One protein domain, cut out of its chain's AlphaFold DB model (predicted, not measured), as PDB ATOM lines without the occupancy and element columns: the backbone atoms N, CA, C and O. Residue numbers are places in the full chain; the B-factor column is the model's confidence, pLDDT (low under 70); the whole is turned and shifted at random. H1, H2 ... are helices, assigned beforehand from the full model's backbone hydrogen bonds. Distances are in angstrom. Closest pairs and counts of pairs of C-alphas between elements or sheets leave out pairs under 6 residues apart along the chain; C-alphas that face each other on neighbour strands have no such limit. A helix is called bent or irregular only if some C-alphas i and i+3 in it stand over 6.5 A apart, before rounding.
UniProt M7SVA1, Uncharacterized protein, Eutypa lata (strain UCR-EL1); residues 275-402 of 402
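This is residues 275 to 402 of the 402 residues of an uncharacterized protein of Eutypa lata (strain UCR-EL1) (UniProt M7SVA1). Helices H2, H6 and H5 make a small three-helix bundle, their centres in a triangle with H6 side by side with both others, and H1 crosses H2 on the side away from H6 and meets H5 with its residues 284 to 289. A wide loop, residues 327 to 348, leads along the outside to short H3 and H4, while residues 295 to 301 stick out. The printed part has 128 residues with six named helices, H1 to H6 in chain order, and no named strand, an all-helix class. It is compact, with a radius of gyration of the C-alphas of 14.3 A and spans of 40 by 29 by 29 A.

H2, residues 302 to 326, is the longest at 33.3 A, with a kink of 68 degrees near residue 320. H6, residues 382 to 399, measures 25.7 A and ends at C-alpha 399 (28.653, 14.201, 19.502). H1, residues 275 to 289, measures 21.7 A from C-alpha 275 (49.146, 24.988, 20.690). H5 is residues 361 to 374, 20.1 A; H3 is 349 to 352 and H4 355 to 359. H1, H2 and H4 are irregular: C-alphas 275 and 278 are 7.1 A apart, 319 and 322 7.6 A, 356 and 359 7.4 A.

H2 touches H6, the same way at a shallow tilt of 25 degrees; their closest C-alphas, Ala 314 and Ser 391, are 5.7 A apart. H5 and H6 are a hairpin at 22 degrees, closest at C-alphas Phe 371 and Ala 388, 5.1 A. The hub H1 forms a hairpin with H2 at a steep 43 degrees, C-alphas Leu 284 and Gly 313 being closest at 4.7 A. With residues 284 to 289 alone H1 touches H5, C-alphas Val 288 and Gln 370 being closest at 5.8 A. H1 and H4 only just touch, with 3 pairs of C-alphas within 8 A, closest at Ala 281 and Leu 358, 6.7 A. H3 is close to but not clearly touching H4, C-alphas Trp 350 and Ser 357 being closest at 6.0 A. Every O i to N i+4 pair is within hydrogen-bond range in H5 and H6, but 9 of 11 in H1, 19 of 21 in H2 and 0 of 1 in H4, where 0 of 2 O i to N i+3 pairs are; H3 is too short for an i+4 pair.

The C-alphas of Gln 296 and Pro 402 are farthest apart, 44.1 A. The printed part has no cut; the links H1 to H2 and H2 to H3 are long. Mean pLDDT of the printed part is 84.7, with residues 293 to 298, 331 to 339, 342 to 347 and 352 to 357 under 70.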
ATOM      1  N   GLY A 275      48.342  25.537  21.789       85.44
ATOM      2  CA  GLY A 275      49.146  24.988  20.690       85.44
ATOM      3  C   GLY A 275      49.406  23.476  20.750       85.44
ATOM      4  O   GLY A 275      49.966  22.921  19.813       85.44
ATOM      5  N   PHE A 276      49.009  22.793  21.829       92.12
ATOM      6  CA  PHE A 276      49.284  21.363  22.036       92.12
ATOM      7  C   PHE A 276      48.165  20.429  21.567       92.12
ATOM      8  O   PHE A 276      48.293  19.211  21.679       92.12
ATOM      9  N   VAL A 277      47.097  20.963  20.970       90.25
ATOM     10  CA  VAL A 277      46.019  20.148  20.386       90.25
ATOM     11  C   VAL A 277      46.511  19.176  19.305       90.25
ATOM     12  O   VAL A 277      45.922  18.110  19.132       90.25
ATOM     13  N   GLY A 278      47.621  19.492  18.629       89.75
ATOM     14  CA  GLY A 278      48.266  18.590  17.672       89.75
ATOM     15  C   GLY A 278      48.750  17.280  18.305       89.75
ATOM     16  O   GLY A 278      48.581  16.224  17.700       89.75
ATOM     17  N   TYR A 279      49.259  17.309  19.545       91.44
ATOM     18  CA  TYR A 279      49.661  16.090  20.263       91.44
ATOM     19  C   TYR A 279      48.459  15.211  20.600       91.44
ATOM     20  O   TYR A 279      48.534  13.993  20.466       91.44
ATOM     21  N   ALA A 280      47.333  15.822  20.975       91.75
ATOM     22  CA  ALA A 280      46.096  15.097  21.240       91.75
ATOM     23  C   ALA A 280      45.578  14.384  19.980       91.75
ATOM     24  O   ALA A 280      45.213  13.209  20.027       91.75
ATOM     25  N   ALA A 281      45.584  15.088  18.841       89.81
ATOM     26  CA  ALA A 281      45.217  14.512  17.553       89.81
ATOM     27  C   ALA A 281      46.176  13.381  17.147       89.81
ATOM     28  O   ALA A 281      45.711  12.324  16.732       89.81
ATOM     29  N   GLY A 282      47.489  13.571  17.321       90.12
ATOM     30  CA  GLY A 282      48.501  12.543  17.067       90.12
ATOM     31  C   GLY A 282      48.307  11.293  17.930       90.12
ATOM     32  O   GLY A 282      48.277  10.187  17.399       90.12
ATOM     33  N   ALA A 283      48.076  11.459  19.234       92.38
ATOM     34  CA  ALA A 283      47.819  10.354  20.158       92.38
ATOM     35  C   ALA A 283      46.573   9.538  19.773       92.38
ATOM     36  O   ALA A 283      46.597   8.307  19.793       92.38
ATOM     37  N   LEU A 284      45.483  10.209  19.385       92.56
ATOM     38  CA  LEU A 284      44.278   9.535  18.893       92.56
ATOM     39  C   LEU A 284      44.530   8.846  17.545       92.56
ATOM     40  O   LEU A 284      44.134   7.695  17.370       92.56
ATOM     41  N   SER A 285      45.244   9.485  16.616       89.81
ATOM     42  CA  SER A 285      45.643   8.852  15.353       89.81
ATOM     43  C   SER A 285      46.443   7.573  15.569       89.81
ATOM     44  O   SER A 285      46.125   6.539  14.982       89.81
ATOM     45  N   GLU A 286      47.452   7.606  16.436       88.38
ATOM     46  CA  GLU A 286      48.246   6.422  16.762       88.38
ATOM     47  C   GLU A 286      47.379   5.311  17.361       88.38
ATOM     48  O   GLU A 286      47.489   4.157  16.946       88.38
ATOM     49  N   ALA A 287      46.467   5.660  18.273       89.94
ATOM     50  CA  ALA A 287      45.602   4.700  18.942       89.94
ATOM     51  C   ALA A 287      44.640   3.974  17.986       89.94
ATOM     52  O   ALA A 287      44.479   2.748  18.071       89.94
ATOM     53  N   VAL A 288      43.986   4.718  17.086       89.25
ATOM     54  CA  VAL A 288      42.810   4.218  16.354       89.25
ATOM     55  C   VAL A 288      42.846   4.391  14.834       89.25
ATOM     56  O   VAL A 288      42.084   3.723  14.141       89.25
ATOM     57  N   GLU A 289      43.724   5.226  14.279       87.56
ATOM     58  CA  GLU A 289      43.819   5.445  12.823       87.56
ATOM     59  C   GLU A 289      44.942   4.631  12.180       87.56
ATOM     60  O   GLU A 289      44.803   4.184  11.041       87.56
ATOM     61  N   HIS A 290      46.034   4.391  12.908       83.00
ATOM     62  CA  HIS A 290      47.203   3.685  12.396       83.00
ATOM     63  C   HIS A 290      47.198   2.191  12.743       83.00
ATOM     64  O   HIS A 290      46.774   1.751  13.817       83.00
ATOM     65  N   LYS A 291      47.704   1.376  11.810       77.88
ATOM     66  CA  LYS A 291      48.084  -0.008  12.113       77.88
ATOM     67  C   LYS A 291      49.381   0.019  12.914       77.88
ATOM     68  O   LYS A 291      50.337   0.678  12.515       77.88
ATOM     69  N   ILE A 292      49.434  -0.755  13.992       76.94
ATOM     70  CA  ILE A 292      50.682  -0.965  14.726       76.94
ATOM     71  C   ILE A 292      51.626  -1.764  13.825       76.94
ATOM     72  O   ILE A 292      51.368  -2.927  13.500       76.94
ATOM     73  N   GLY A 293      52.683  -1.105  13.355       63.31
ATOM     74  CA  GLY A 293      53.688  -1.696  12.477       63.31
ATOM     75  C   GLY A 293      54.711  -2.542  13.238       63.31
ATOM     76  O   GLY A 293      54.939  -2.363  14.429       63.31
ATOM     77  N   ARG A 294      55.388  -3.450  12.523       52.22
ATOM     78  CA  ARG A 294      56.557  -4.201  13.024       52.22
ATOM     79  C   ARG A 294      57.874  -3.461  12.746       52.22
ATOM     80  O   ARG A 294      58.829  -4.064  12.267       52.22
ATOM     81  N   ASN A 295      57.931  -2.150  12.962       50.66
ATOM     82  CA  ASN A 295      59.196  -1.423  12.810       50.66
ATOM     83  C   ASN A 295      60.194  -1.798  13.929       50.66
ATOM     84  O   ASN A 295      59.822  -2.257  15.006       50.66
ATOM     85  N   GLN A 296      61.489  -1.599  13.684       41.66
ATOM     86  CA  GLN A 296      62.598  -2.045  14.553       41.66
ATOM     87  C   GLN A 296      62.636  -1.382  15.950       41.66
ATOM     88  O   GLN A 296      63.410  -1.776  16.823       41.66
ATOM     89  N   HIS A 297      61.771  -0.394  16.169       50.25
ATOM     90  CA  HIS A 297      61.544   0.322  17.425       50.25
ATOM     91  C   HIS A 297      60.552  -0.398  18.370       50.25
ATOM     92  O   HIS A 297      60.386  -0.014  19.525       50.25
ATOM     93  N   HIS A 298      59.940  -1.495  17.918       58.00
ATOM     94  CA  HIS A 298      58.857  -2.200  18.605       58.00
ATOM     95  C   HIS A 298      59.318  -3.540  19.195       58.00
ATOM     96  O   HIS A 298      59.113  -4.600  18.605       58.00
ATOM     97  N   SER A 299      59.956  -3.513  20.369       73.12
ATOM     98  CA  SER A 299      60.397  -4.735  21.061       73.12
ATOM     99  C   SER A 299      59.324  -5.392  21.942       73.12
ATOM    100  O   SER A 299      59.558  -6.491  22.438       73.12
ATOM    101  N   ALA A 300      58.165  -4.760  22.148       86.38
ATOM    102  CA  ALA A 300      57.070  -5.327  22.940       86.38
ATOM    103  C   ALA A 300      56.039  -6.091  22.087       86.38
ATOM    104  O   ALA A 300      55.882  -5.798  20.900       86.38
ATOM    105  N   PRO A 301      55.278  -7.032  22.672       89.88
ATOM    106  CA  PRO A 301      54.128  -7.646  22.011       89.88
ATOM    107  C   PRO A 301      53.095  -6.607  21.552       89.88
ATOM    108  O   PRO A 301      52.863  -5.613  22.236       89.88
ATOM    109  N   ILE A 302      52.431  -6.858  20.416       88.62
ATOM    110  CA  ILE A 302      51.409  -5.954  19.850       88.62
ATOM    111  C   ILE A 302      50.334  -5.555  20.880       88.62
ATOM    112  O   ILE A 302      50.051  -4.361  20.959       88.62
ATOM    113  N   PRO A 303      49.779  -6.467  21.711       91.44
ATOM    114  CA  PRO A 303      48.776  -6.083  22.705       91.44
ATOM    115  C   PRO A 303      49.283  -5.075  23.742       91.44
ATOM    116  O   PRO A 303      48.532  -4.195  24.147       91.44
ATOM    117  N   THR A 304      50.559  -5.151  24.135       92.31
ATOM    118  CA  THR A 304      51.181  -4.182  25.053       92.31
ATOM    119  C   THR A 304      51.268  -2.805  24.406       92.31
ATOM    120  O   THR A 304      50.870  -1.809  25.003       92.31
ATOM    121  N   GLN A 305      51.732  -2.751  23.156       92.00
ATOM    122  CA  GLN A 305      51.834  -1.492  22.419       92.00
ATOM    123  C   GLN A 305      50.461  -0.858  22.210       92.00
ATOM    124  O   GLN A 305      50.279   0.323  22.496       92.00
ATOM    125  N   LEU A 306      49.490  -1.662  21.759       92.25
ATOM    126  CA  LEU A 306      48.111  -1.235  21.543       92.25
ATOM    127  C   LEU A 306      47.465  -0.759  22.844       92.25
ATOM    128  O   LEU A 306      46.803   0.274  22.855       92.25
ATOM    129  N   GLY A 307      47.692  -1.485  23.939       95.25
ATOM    130  CA  GLY A 307      47.184  -1.124  25.256       95.25
ATOM    131  C   GLY A 307      47.664   0.248  25.716       95.25
ATOM    132  O   GLY A 307      46.849   1.067  26.144       95.25
ATOM    133  N   LEU A 308      48.959   0.537  25.557       95.75
ATOM    134  CA  LEU A 308      49.533   1.831  25.922       95.75
ATOM    135  C   LEU A 308      48.955   2.978  25.081       95.75
ATOM    136  O   LEU A 308      48.471   3.962  25.640       95.75
ATOM    137  N   ILE A 309      48.970   2.860  23.749       94.94
ATOM    138  CA  ILE A 309      48.494   3.945  22.872       94.94
ATOM    139  C   ILE A 309      46.986   4.188  23.029       94.94
ATOM    140  O   ILE A 309      46.556   5.340  23.042       94.94
ATOM    141  N   LEU A 310      46.182   3.137  23.247       96.31
ATOM    142  CA  LEU A 310      44.757   3.285  23.563       96.31
ATOM    143  C   LEU A 310      44.544   3.996  24.897       96.31
ATOM    144  O   LEU A 310      43.675   4.860  24.986       96.31
ATOM    145  N   THR A 311      45.347   3.664  25.909       97.94
ATOM    146  CA  THR A 311      45.297   4.328  27.217       97.94
ATOM    147  C   THR A 311      45.596   5.818  27.075       97.94
ATOM    148  O   THR A 311      44.851   6.648  27.588       97.94
ATOM    149  N   ILE A 312      46.629   6.184  26.315       97.31
ATOM    150  CA  ILE A 312      47.003   7.587  26.089       97.31
ATOM    151  C   ILE A 312      45.917   8.338  25.315       97.31
ATOM    152  O   ILE A 312      45.518   9.428  25.726       97.31
ATOM    153  N   GLY A 313      45.396   7.750  24.233       97.38
ATOM    154  CA  GLY A 313      44.280   8.328  23.485       97.38
ATOM    155  C   GLY A 313      43.044   8.542  24.369       97.38
ATOM    156  O   GLY A 313      42.433   9.611  24.334       97.38
ATOM    157  N   ALA A 314      42.715   7.566  25.221       98.06
ATOM    158  CA  ALA A 314      41.620   7.667  26.184       98.06
ATOM    159  C   ALA A 314      41.854   8.769  27.233       98.06
ATOM    160  O   ALA A 314      40.927   9.510  27.558       98.06
ATOM    161  N   VAL A 315      43.084   8.926  27.728       98.06
ATOM    162  CA  VAL A 315      43.466   9.994  28.668       98.06
ATOM    163  C   VAL A 315      43.272  11.377  28.044       98.06
ATOM    164  O   VAL A 315      42.617  12.230  28.649       98.06
ATOM    165  N   TRP A 316      43.766  11.598  26.822       98.00
ATOM    166  CA  TRP A 316      43.569  12.862  26.102       98.00
ATOM    167  C   TRP A 316      42.090  13.177  25.895       98.00
ATOM    168  O   TRP A 316      41.642  14.284  26.190       98.00
ATOM    169  N   LEU A 317      41.317  12.191  25.450       97.12
ATOM    170  CA  LEU A 317      39.881  12.329  25.252       97.12
ATOM    171  C   LEU A 317      39.133  12.638  26.559       97.12
ATOM    172  O   LEU A 317      38.254  13.502  26.585       97.12
ATOM    173  N   SER A 318      39.473  11.950  27.648       97.31
ATOM    174  CA  SER A 318      38.819  12.136  28.944       97.31
ATOM    175  C   SER A 318      39.089  13.522  29.526       97.31
ATOM    176  O   SER A 318      38.192  14.122  30.110       97.31
ATOM    177  N   ILE A 319      40.316  14.023  29.379       98.12
ATOM    178  CA  ILE A 319      40.762  15.265  30.019       98.12
ATOM    179  C   ILE A 319      40.511  16.482  29.121       98.12
ATOM    180  O   ILE A 319      39.927  17.467  29.562       98.12
ATOM    181  N   ALA A 320      40.957  16.426  27.866       97.19
ATOM    182  CA  ALA A 320      40.945  17.553  26.932       97.19
ATOM    183  C   ALA A 320      39.853  17.448  25.859       97.19
ATOM    184  O   ALA A 320      39.686  18.388  25.081       97.19
ATOM    185  N   GLY A 321      39.084  16.353  25.816       96.06
ATOM    186  CA  GLY A 321      38.105  16.105  24.753       96.06
ATOM    187  C   GLY A 321      37.058  17.207  24.602       96.06
ATOM    188  O   GLY A 321      36.675  17.524  23.484       96.06
ATOM    189  N   GLU A 322      36.653  17.854  25.697       95.75
ATOM    190  CA  GLU A 322      35.746  19.009  25.653       95.75
ATOM    191  C   GLU A 322      36.362  20.219  24.950       95.75
ATOM    192  O   GLU A 322      35.734  20.813  24.073       95.75
ATOM    193  N   TYR A 323      37.603  20.556  25.301       95.19
ATOM    194  CA  TYR A 323      38.334  21.642  24.660       95.19
ATOM    195  C   TYR A 323      38.551  21.343  23.172       95.19
ATOM    196  O   TYR A 323      38.292  22.194  22.328       95.19
ATOM    197  N   MET A 324      38.965  20.115  22.842       93.50
ATOM    198  CA  MET A 324      39.189  19.666  21.463       93.50
ATOM    199  C   MET A 324      37.898  19.681  20.637       93.50
ATOM    200  O   MET A 324      37.910  20.123  19.492       93.50
ATOM    201  N   TRP A 325      36.774  19.246  21.214       92.94
ATOM    202  CA  TRP A 325      35.462  19.296  20.564       92.94
ATOM    203  C   TRP A 325      35.026  20.732  20.260       92.94
ATOM    204  O   TRP A 325      34.444  20.984  19.209       92.94
ATOM    205  N   GLY A 326      35.360  21.685  21.135       92.00
ATOM    206  CA  GLY A 326      35.143  23.113  20.894       92.00
ATOM    207  C   GLY A 326      35.952  23.690  19.724       92.00
ATOM    208  O   GLY A 326      35.585  24.739  19.208       92.00
ATOM    209  N   GLN A 327      37.016  23.008  19.282       88.31
ATOM    210  CA  GLN A 327      37.832  23.378  18.113       88.31
ATOM    211  C   GLN A 327      37.371  22.687  16.815       88.31
ATOM    212  O   GLN A 327      38.056  22.754  15.795       88.31
ATOM    213  N   ARG A 328      36.241  21.970  16.848       87.25
ATOM    214  CA  ARG A 328      35.695  21.246  15.694       87.25
ATOM    215  C   ARG A 328      35.377  22.187  14.529       87.25
ATOM    216  O   ARG A 328      34.696  23.192  14.706       87.25
ATOM    217  N   CYS A 329      35.786  21.780  13.329       82.62
ATOM    218  CA  CYS A 329      35.406  22.402  12.062       82.62
ATOM    219  C   CYS A 329      34.900  21.326  11.087       82.62
ATOM    220  O   CYS A 329      35.624  20.380  10.770       82.62
ATOM    221  N   ASP A 330      33.652  21.460  10.629       76.56
ATOM    222  CA  ASP A 330      32.992  20.507   9.720       76.56
ATOM    223  C   ASP A 330      32.921  20.996   8.264       76.56
ATOM    224  O   ASP A 330      32.577  20.227   7.365       76.56
ATOM    225  N   ASP A 331      33.273  22.258   8.014       66.75
ATOM    226  CA  ASP A 331      33.105  22.903   6.708       66.75
ATOM    227  C   ASP A 331      34.074  22.372   5.634       66.75
ATOM    228  O   ASP A 331      33.858  22.578   4.440       66.75
ATOM    229  N   GLU A 332      35.125  21.653   6.043       63.56
ATOM    230  CA  GLU A 332      36.230  21.235   5.170       63.56
ATOM    231  C   GLU A 332      36.148  19.778   4.681       63.56
ATOM    232  O   GLU A 332      36.979  19.362   3.873       63.56
ATOM    233  N   ILE A 333      35.151  18.990   5.112       64.31
ATOM    234  CA  ILE A 333      34.978  17.607   4.635       64.31
ATOM    235  C   ILE A 333      33.902  17.529   3.547       64.31
ATOM    236  O   ILE A 333      32.739  17.853   3.806       64.31
ATOM    237  N   PRO A 334      34.233  17.035   2.336       61.88
ATOM    238  CA  PRO A 334      33.228  16.810   1.305       61.88
ATOM    239  C   PRO A 334      32.157  15.817   1.791       61.88
ATOM    240  O   PRO A 334      32.456  14.736   2.301       61.88
ATOM    241  N   LYS A 335      30.880  16.194   1.646       62.03
ATOM    242  CA  LYS A 335      29.725  15.440   2.182       62.03
ATOM    243  C   LYS A 335      29.529  14.060   1.540       62.03
ATOM    244  O   LYS A 335      28.736  13.263   2.031       62.03
ATOM    245  N   ASP A 336      30.212  13.796   0.435       61.09
ATOM    246  CA  ASP A 336      30.138  12.592  -0.386       61.09
ATOM    247  C   ASP A 336      31.284  11.598  -0.135       61.09
ATOM    248  O   ASP A 336      31.351  10.554  -0.790       61.09
ATOM    249  N   VAL A 337      32.168  11.865   0.834       64.81
ATOM    250  CA  VAL A 337      33.271  10.950   1.131       64.81
ATOM    251  C   VAL A 337      32.766   9.647   1.756       64.81
ATOM    252  O   VAL A 337      32.248   9.611   2.873       64.81
ATOM    253  N   GLN A 338      32.996   8.533   1.058       66.12
ATOM    254  CA  GLN A 338      32.810   7.197   1.617       66.12
ATOM    255  C   GLN A 338      33.967   6.852   2.562       66.12
ATOM    256  O   GLN A 338      35.079   6.557   2.127       66.12
ATOM    257  N   ILE A 339      33.697   6.857   3.868       67.75
ATOM    258  CA  ILE A 339      34.668   6.452   4.890       67.75
ATOM    259  C   ILE A 339      34.595   4.937   5.083       67.75
ATOM    260  O   ILE A 339      33.540   4.382   5.405       67.75
ATOM    261  N   ASN A 340      35.730   4.250   4.935       72.81
ATOM    262  CA  ASN A 340      35.829   2.852   5.330       72.81
ATOM    263  C   ASN A 340      36.019   2.740   6.847       72.81
ATOM    264  O   ASN A 340      37.133   2.699   7.358       72.81
ATOM    265  N   TRP A 341      34.905   2.618   7.562       70.31
ATOM    266  CA  TRP A 341      34.860   2.550   9.024       70.31
ATOM    267  C   TRP A 341      35.593   1.361   9.660       70.31
ATOM    268  O   TRP A 341      35.736   1.328  10.877       70.31
ATOM    269  N   LYS A 342      35.997   0.361   8.865       66.81
ATOM    270  CA  LYS A 342      36.653  -0.868   9.338       66.81
ATOM    271  C   LYS A 342      38.152  -0.912   9.044       66.81
ATOM    272  O   LYS A 342      38.817  -1.841   9.497       66.81
ATOM    273  N   ARG A 343      38.688   0.016   8.246       64.25
ATOM    274  CA  ARG A 343      40.095  -0.011   7.829       64.25
ATOM    275  C   ARG A 343      40.871   1.150   8.444       64.25
ATOM    276  O   ARG A 343      40.595   2.304   8.148       64.25
ATOM    277  N   ARG A 344      41.907   0.803   9.212       65.94
ATOM    278  CA  ARG A 344      43.015   1.677   9.629       65.94
ATOM    279  C   ARG A 344      43.990   1.934   8.461       65.94
ATOM    280  O   ARG A 344      45.162   1.579   8.552       65.94
ATOM    281  N   GLU A 345      43.489   2.352   7.293       62.88
ATOM    282  CA  GLU A 345      44.303   2.494   6.067       62.88
ATOM    283  C   GLU A 345      44.390   3.942   5.578       62.88
ATOM    284  O   GLU A 345      43.405   4.675   5.568       62.88
ATOM    285  N   ASP A 346      45.609   4.306   5.177       62.44
ATOM    286  CA  ASP A 346      46.055   5.622   4.728       62.44
ATOM    287  C   ASP A 346      45.828   5.801   3.208       62.44
ATOM    288  O   ASP A 346      46.043   4.845   2.451       62.44
ATOM    289  N   PRO A 347      45.416   6.989   2.723       69.06
ATOM    290  CA  PRO A 347      44.994   8.158   3.491       69.06
ATOM    291  C   PRO A 347      43.503   8.183   3.803       69.06
ATOM    292  O   PRO A 347      42.647   8.179   2.912       69.06
ATOM    293  N   LEU A 348      43.210   8.298   5.101       76.00
ATOM    294  CA  LEU A 348      41.900   8.701   5.593       76.00
ATOM    295  C   LEU A 348      41.573  10.126   5.098       76.00
ATOM    296  O   LEU A 348      42.478  10.932   4.867       76.00
ATOM    297  N   PRO A 349      40.288  10.467   4.919       73.75
ATOM    298  CA  PRO A 349      39.900  11.686   4.208       73.75
ATOM    299  C   PRO A 349      40.372  13.001   4.834       73.75
ATOM    300  O   PRO A 349      40.624  13.961   4.110       73.75
ATOM    301  N   TRP A 350      40.511  13.040   6.160       78.56
ATOM    302  CA  TRP A 350      40.945  14.225   6.905       78.56
ATOM    303  C   TRP A 350      42.439  14.531   6.764       78.56
ATOM    304  O   TRP A 350      42.848  15.635   7.084       78.56
ATOM    305  N   TYR A 351      43.256  13.628   6.211       74.12
ATOM    306  CA  TYR A 351      44.667  13.930   5.930       74.12
ATOM    307  C   TYR A 351      44.879  14.801   4.686       74.12
ATOM    308  O   TYR A 351      45.987  15.270   4.441       74.12
ATOM    309  N   LYS A 352      43.833  15.006   3.876       63.16
ATOM    310  CA  LYS A 352      43.880  15.852   2.672       63.16
ATOM    311  C   LYS A 352      43.300  17.248   2.892       63.16
ATOM    312  O   LYS A 352      43.391  18.080   1.991       63.16
ATOM    313  N   ALA A 353      42.659  17.477   4.032       58.00
ATOM    314  CA  ALA A 353      42.095  18.767   4.388       58.00
ATOM    315  C   ALA A 353      43.137  19.606   5.152       58.00
ATOM    316  O   ALA A 353      44.173  19.089   5.566       58.00
ATOM    317  N   SER A 354      42.911  20.918   5.256       56.59
ATOM    318  CA  SER A 354      43.868  21.836   5.889       56.59
ATOM    319  C   SER A 354      44.009  21.555   7.394       56.59
ATOM    320  O   SER A 354      43.244  20.761   7.950       56.59
ATOM    321  N   ASP A 355      44.950  22.219   8.077       56.22
ATOM    322  CA  ASP A 355      45.186  22.078   9.528       56.22
ATOM    323  C   ASP A 355      43.909  22.250  10.386       56.22
ATOM    324  O   ASP A 355      43.834  21.744  11.504       56.22
ATOM    325  N   ASN A 356      42.861  22.900   9.868       51.88
ATOM    326  CA  ASN A 356      41.574  23.059  10.554       51.88
ATOM    327  C   ASN A 356      40.706  21.786  10.591       51.88
ATOM    328  O   ASN A 356      39.740  21.718  11.350       51.88
ATOM    329  N   SER A 357      41.029  20.756   9.811       61.91
ATOM    330  CA  SER A 357      40.256  19.507   9.743       61.91
ATOM    331  C   SER A 357      40.569  18.499  10.857       61.91
ATOM    332  O   SER A 357      39.956  17.425  10.918       61.91
ATOM    333  N   LEU A 358      41.483  18.852  11.774       74.56
ATOM    334  CA  LEU A 358      41.958  17.984  12.856       74.56
ATOM    335  C   LEU A 358      40.828  17.398  13.719       74.56
ATOM    336  O   LEU A 358      40.978  16.274  14.196       74.56
ATOM    337  N   PHE A 359      39.706  18.105  13.897       85.31
ATOM    338  CA  PHE A 359      38.621  17.712  14.811       85.31
ATOM    339  C   PHE A 359      37.223  17.700  14.182       85.31
ATOM    340  O   PHE A 359      36.246  17.977  14.868       85.31
ATOM    341  N   CYS A 360      37.096  17.369  12.902       87.25
ATOM    342  CA  CYS A 360      35.792  17.216  12.243       87.25
ATOM    343  C   CYS A 360      34.926  16.078  12.837       87.25
ATOM    344  O   CYS A 360      35.428  15.034  13.266       87.25
ATOM    345  N   THR A 361      33.602  16.232  12.790       88.38
ATOM    346  CA  THR A 361      32.597  15.277  13.293       88.38
ATOM    347  C   THR A 361      32.808  13.869  12.734       88.38
ATOM    348  O   THR A 361      32.702  12.880  13.459       88.38
ATOM    349  N   ALA A 362      33.159  13.756  11.450       86.75
ATOM    350  CA  ALA A 362      33.402  12.466  10.807       86.75
ATOM    351  C   ALA A 362      34.578  11.697  11.437       86.75
ATOM    352  O   ALA A 362      34.505  10.474  11.582       86.75
ATOM    353  N   ARG A 363      35.640  12.406  11.836       89.12
ATOM    354  CA  ARG A 363      36.808  11.822  12.502       89.12
ATOM    355  C   ARG A 363      36.489  11.414  13.936       89.12
ATOM    356  O   ARG A 363      36.856  10.316  14.343       89.12
ATOM    357  N   TRP A 364      35.712  12.221  14.659       92.12
ATOM    358  CA  TRP A 364      35.189  11.845  15.978       92.12
ATOM    359  C   TRP A 364      34.344  10.567  15.927       92.12
ATOM    360  O   TRP A 364      34.540   9.664  16.738       92.12
ATOM    361  N   GLU A 365      33.462  10.432  14.934       90.88
ATOM    362  CA  GLU A 365      32.694   9.197  14.736       90.88
ATOM    363  C   GLU A 365      33.563   7.998  14.353       90.88
ATOM    364  O   GLU A 365      33.302   6.864  14.770       90.88
ATOM    365  N   PHE A 366      34.624   8.225  13.578       91.06
ATOM    366  CA  PHE A 366      35.598   7.183  13.292       91.06
ATOM    367  C   PHE A 366      36.295   6.714  14.575       91.06
ATOM    368  O   PHE A 366      36.309   5.512  14.849       91.06
ATOM    369  N   TRP A 367      36.791   7.645  15.396       93.56
ATOM    370  CA  TRP A 367      37.406   7.333  16.687       93.56
ATOM    371  C   TRP A 367      36.457   6.557  17.593       93.56
ATOM    372  O   TRP A 367      36.852   5.520  18.125       93.56
ATOM    373  N   ARG A 368      35.192   6.986  17.705       95.50
ATOM    374  CA  ARG A 368      34.169   6.282  18.494       95.50
ATOM    375  C   ARG A 368      34.063   4.814  18.089       95.50
ATOM    376  O   ARG A 368      34.145   3.931  18.937       95.50
ATOM    377  N   ARG A 369      33.911   4.541  16.790       93.31
ATOM    378  CA  ARG A 369      33.758   3.173  16.264       93.31
ATOM    379  C   ARG A 369      35.000   2.318  16.485       93.31
ATOM    380  O   ARG A 369      34.871   1.126  16.754       93.31
ATOM    381  N   GLN A 370      36.187   2.903  16.365       92.94
ATOM    382  CA  GLN A 370      37.433   2.184  16.618       92.94
ATOM    383  C   GLN A 370      37.599   1.862  18.108       92.94
ATOM    384  O   GLN A 370      37.878   0.715  18.442       92.94
ATOM    385  N   PHE A 371      37.324   2.802  19.019       95.69
ATOM    386  CA  PHE A 371      37.294   2.498  20.455       95.69
ATOM    387  C   PHE A 371      36.236   1.440  20.802       95.69
ATOM    388  O   PHE A 371      36.497   0.568  21.627       95.69
ATOM    389  N   GLU A 372      35.074   1.447  20.141       96.00
ATOM    390  CA  GLU A 372      34.039   0.416  20.314       96.00
ATOM    391  C   GLU A 372      34.533  -0.976  19.889       96.00
ATOM    392  O   GLU A 372      34.213  -1.978  20.535       96.00
ATOM    393  N   GLN A 373      35.332  -1.050  18.822       93.88
ATOM    394  CA  GLN A 373      35.983  -2.286  18.402       93.88
ATOM    395  C   GLN A 373      37.017  -2.751  19.435       93.88
ATOM    396  O   GLN A 373      36.984  -3.913  19.840       93.88
ATOM    397  N   GLU A 374      37.897  -1.860  19.892       94.69
ATOM    398  CA  GLU A 374      38.952  -2.218  20.847       94.69
ATOM    399  C   GLU A 374      38.407  -2.566  22.238       94.69
ATOM    400  O   GLU A 374      38.937  -3.452  22.902       94.69
ATOM    401  N   ALA A 375      37.274  -1.991  22.649       96.69
ATOM    402  CA  ALA A 375      36.568  -2.392  23.868       96.69
ATOM    403  C   ALA A 375      36.115  -3.869  23.852       96.69
ATOM    404  O   ALA A 375      35.881  -4.465  24.905       96.69
ATOM    405  N   ARG A 376      36.001  -4.483  22.666       96.56
ATOM    406  CA  ARG A 376      35.637  -5.900  22.472       96.56
ATOM    407  C   ARG A 376      36.843  -6.792  22.158       96.56
ATOM    408  O   ARG A 376      36.660  -7.982  21.927       96.56
ATOM    409  N   ASN A 377      38.057  -6.242  22.129       94.44
ATOM    410  CA  ASN A 377      39.264  -6.968  21.749       94.44
ATOM    411  C   ASN A 377      39.814  -7.801  22.921       94.44
ATOM    412  O   ASN A 377      40.506  -7.283  23.794       94.44
ATOM    413  N   GLU A 378      39.511  -9.101  22.943       95.88
ATOM    414  CA  GLU A 378      39.888 -10.024  24.029       95.88
ATOM    415  C   GLU A 378      41.405 -10.211  24.211       95.88
ATOM    416  O   GLU A 378      41.830 -10.696  25.258       95.88
ATOM    417  N   GLU A 379      42.229  -9.797  23.241       94.88
ATOM    418  CA  GLU A 379      43.692  -9.798  23.379       94.88
ATOM    419  C   GLU A 379      44.194  -8.680  24.308       94.88
ATOM    420  O   GLU A 379      45.326  -8.738  24.793       94.88
ATOM    421  N   LEU A 380      43.367  -7.658  24.562       95.62
ATOM    422  CA  LEU A 380      43.704  -6.534  25.426       95.62
ATOM    423  C   LEU A 380      43.334  -6.804  26.897       95.62
ATOM    424  O   LEU A 380      42.281  -7.394  27.187       95.62
ATOM    425  N   PRO A 381      44.135  -6.285  27.850       95.75
ATOM    426  CA  PRO A 381      43.777  -6.289  29.264       95.75
ATOM    427  C   PRO A 381      42.395  -5.674  29.514       95.75
ATOM    428  O   PRO A 381      41.992  -4.724  28.840       95.75
ATOM    429  N   GLN A 382      41.676  -6.189  30.517       97.19
ATOM    430  CA  GLN A 382      40.324  -5.719  30.848       97.19
ATOM    431  C   GLN A 382      40.287  -4.209  31.121       97.19
ATOM    432  O   GLN A 382      39.395  -3.531  30.631       97.19
ATOM    433  N   GLU A 383      41.285  -3.674  31.826       96.38
ATOM    434  CA  GLU A 383      41.374  -2.243  32.128       96.38
ATOM    435  C   GLU A 383      41.440  -1.373  30.862       96.38
ATOM    436  O   GLU A 383      40.742  -0.365  30.765       96.38
ATOM    437  N   VAL A 384      42.210  -1.794  29.854       97.19
ATOM    438  CA  VAL A 384      42.305  -1.093  28.564       97.19
ATOM    439  C   VAL A 384      40.965  -1.140  27.832       97.19
ATOM    440  O   VAL A 384      40.523  -0.131  27.280       97.19
ATOM    441  N   ARG A 385      40.283  -2.291  27.850       98.12
ATOM    442  CA  ARG A 385      38.948  -2.428  27.253       98.12
ATOM    443  C   ARG A 385      37.911  -1.548  27.947       98.12
ATOM    444  O   ARG A 385      37.099  -0.918  27.271       98.12
ATOM    445  N   ASP A 386      37.969  -1.455  29.272       98.12
ATOM    446  CA  ASP A 386      37.086  -0.596  30.062       98.12
ATOM    447  C   ASP A 386      37.351   0.888  29.776       98.12
ATOM    448  O   ASP A 386      36.408   1.673  29.655       98.12
ATOM    449  N   LEU A 387      38.620   1.283  29.619       97.25
ATOM    450  CA  LEU A 387      38.991   2.631  29.181       97.25
ATOM    451  C   LEU A 387      38.470   2.930  27.774       97.25
ATOM    452  O   LEU A 387      37.862   3.977  27.569       97.25
ATOM    453  N   ALA A 388      38.622   2.004  26.825       97.81
ATOM    454  CA  ALA A 388      38.076   2.158  25.480       97.81
ATOM    455  C   ALA A 388      36.544   2.308  25.496       97.81
ATOM    456  O   ALA A 388      36.004   3.191  24.830       97.81
ATOM    457  N   ALA A 389      35.832   1.527  26.314       98.25
ATOM    458  CA  ALA A 389      34.384   1.661  26.475       98.25
ATOM    459  C   ALA A 389      33.980   3.027  27.066       98.25
ATOM    460  O   ALA A 389      33.018   3.644  26.603       98.25
ATOM    461  N   LYS A 390      34.731   3.540  28.050       98.06
ATOM    462  CA  LYS A 390      34.526   4.897  28.590       98.06
ATOM    463  C   LYS A 390      34.777   5.973  27.530       98.06
ATOM    464  O   LYS A 390      34.011   6.931  27.455       98.06
ATOM    465  N   SER A 391      35.790   5.792  26.684       98.12
ATOM    466  CA  SER A 391      36.067   6.673  25.546       98.12
ATOM    467  C   SER A 391      34.902   6.722  24.557       98.12
ATOM    468  O   SER A 391      34.526   7.806  24.120       98.12
ATOM    469  N   VAL A 392      34.273   5.580  24.251       98.00
ATOM    470  CA  VAL A 392      33.056   5.541  23.416       98.00
ATOM    471  C   VAL A 392      31.961   6.412  24.022       98.00
ATOM    472  O   VAL A 392      31.480   7.325  23.354       98.00
ATOM    473  N   ALA A 393      31.622   6.184  25.294       97.88
ATOM    474  CA  ALA A 393      30.580   6.944  25.982       97.88
ATOM    475  C   ALA A 393      30.888   8.451  26.006       97.88
ATOM    476  O   ALA A 393      29.997   9.277  25.802       97.88
ATOM    477  N   ARG A 394      32.161   8.821  26.197       97.69
ATOM    478  CA  ARG A 394      32.600  10.219  26.176       97.69
ATOM    479  C   ARG A 394      32.446  10.857  24.796       97.69
ATOM    480  O   ARG A 394      31.991  11.993  24.703       97.69
ATOM    481  N   ILE A 395      32.807  10.153  23.725       96.94
ATOM    482  CA  ILE A 395      32.632  10.672  22.364       96.94
ATOM    483  C   ILE A 395      31.143  10.799  22.024       96.94
ATOM    484  O   ILE A 395      30.749  11.804  21.444       96.94
ATOM    485  N   GLU A 396      30.303   9.839  22.417       97.31
ATOM    486  CA  GLU A 396      28.844   9.915  22.225       97.31
ATOM    487  C   GLU A 396      28.235  11.127  22.933       97.31
ATOM    488  O   GLU A 396      27.420  11.845  22.354       97.31
ATOM    489  N   GLU A 397      28.676  11.396  24.164       97.00
ATOM    490  CA  GLU A 397      28.285  12.595  24.898       97.00
ATOM    491  C   GLU A 397      28.661  13.866  24.124       97.00
ATOM    492  O   GLU A 397      27.817  14.745  23.959       97.00
ATOM    493  N   LEU A 398      29.894  13.963  23.614       95.69
ATOM    494  CA  LEU A 398      30.363  15.122  22.848       95.69
ATOM    495  C   LEU A 398      29.596  15.291  21.530       95.69
ATOM    496  O   LEU A 398      29.107  16.383  21.260       95.69
ATOM    497  N   LEU A 399      29.404  14.211  20.766       92.75
ATOM    498  CA  LEU A 399      28.653  14.201  19.502       92.75
ATOM    499  C   LEU A 399      27.182  14.605  19.670       92.75
ATOM    500  O   LEU A 399      26.568  15.096  18.726       92.75
ATOM    501  N   SER A 400      26.606  14.400  20.857       92.69
ATOM    502  CA  SER A 400      25.236  14.828  21.160       92.69
ATOM    503  C   SER A 400      25.101  16.337  21.399       92.69
ATOM    504  O   SER A 400      23.981  16.857  21.428       92.69
ATOM    505  N   ARG A 401      26.223  17.047  21.585       89.06
ATOM    506  CA  ARG A 401      26.249  18.497  21.801       89.06
ATOM    507  C   ARG A 401      26.186  19.230  20.450       89.06
ATOM    508  O   ARG A 401      26.788  18.753  19.488       89.06
ATOM    509  N   PRO A 402      25.467  20.366  20.377       70.81
ATOM    510  CA  PRO A 402      25.313  21.140  19.146       70.81
ATOM    511  C   PRO A 402      26.639  21.666  18.581       70.81
ATOM    512  O   PRO A 402      27.605  21.863  19.358       70.81
TER     513      PRO A 402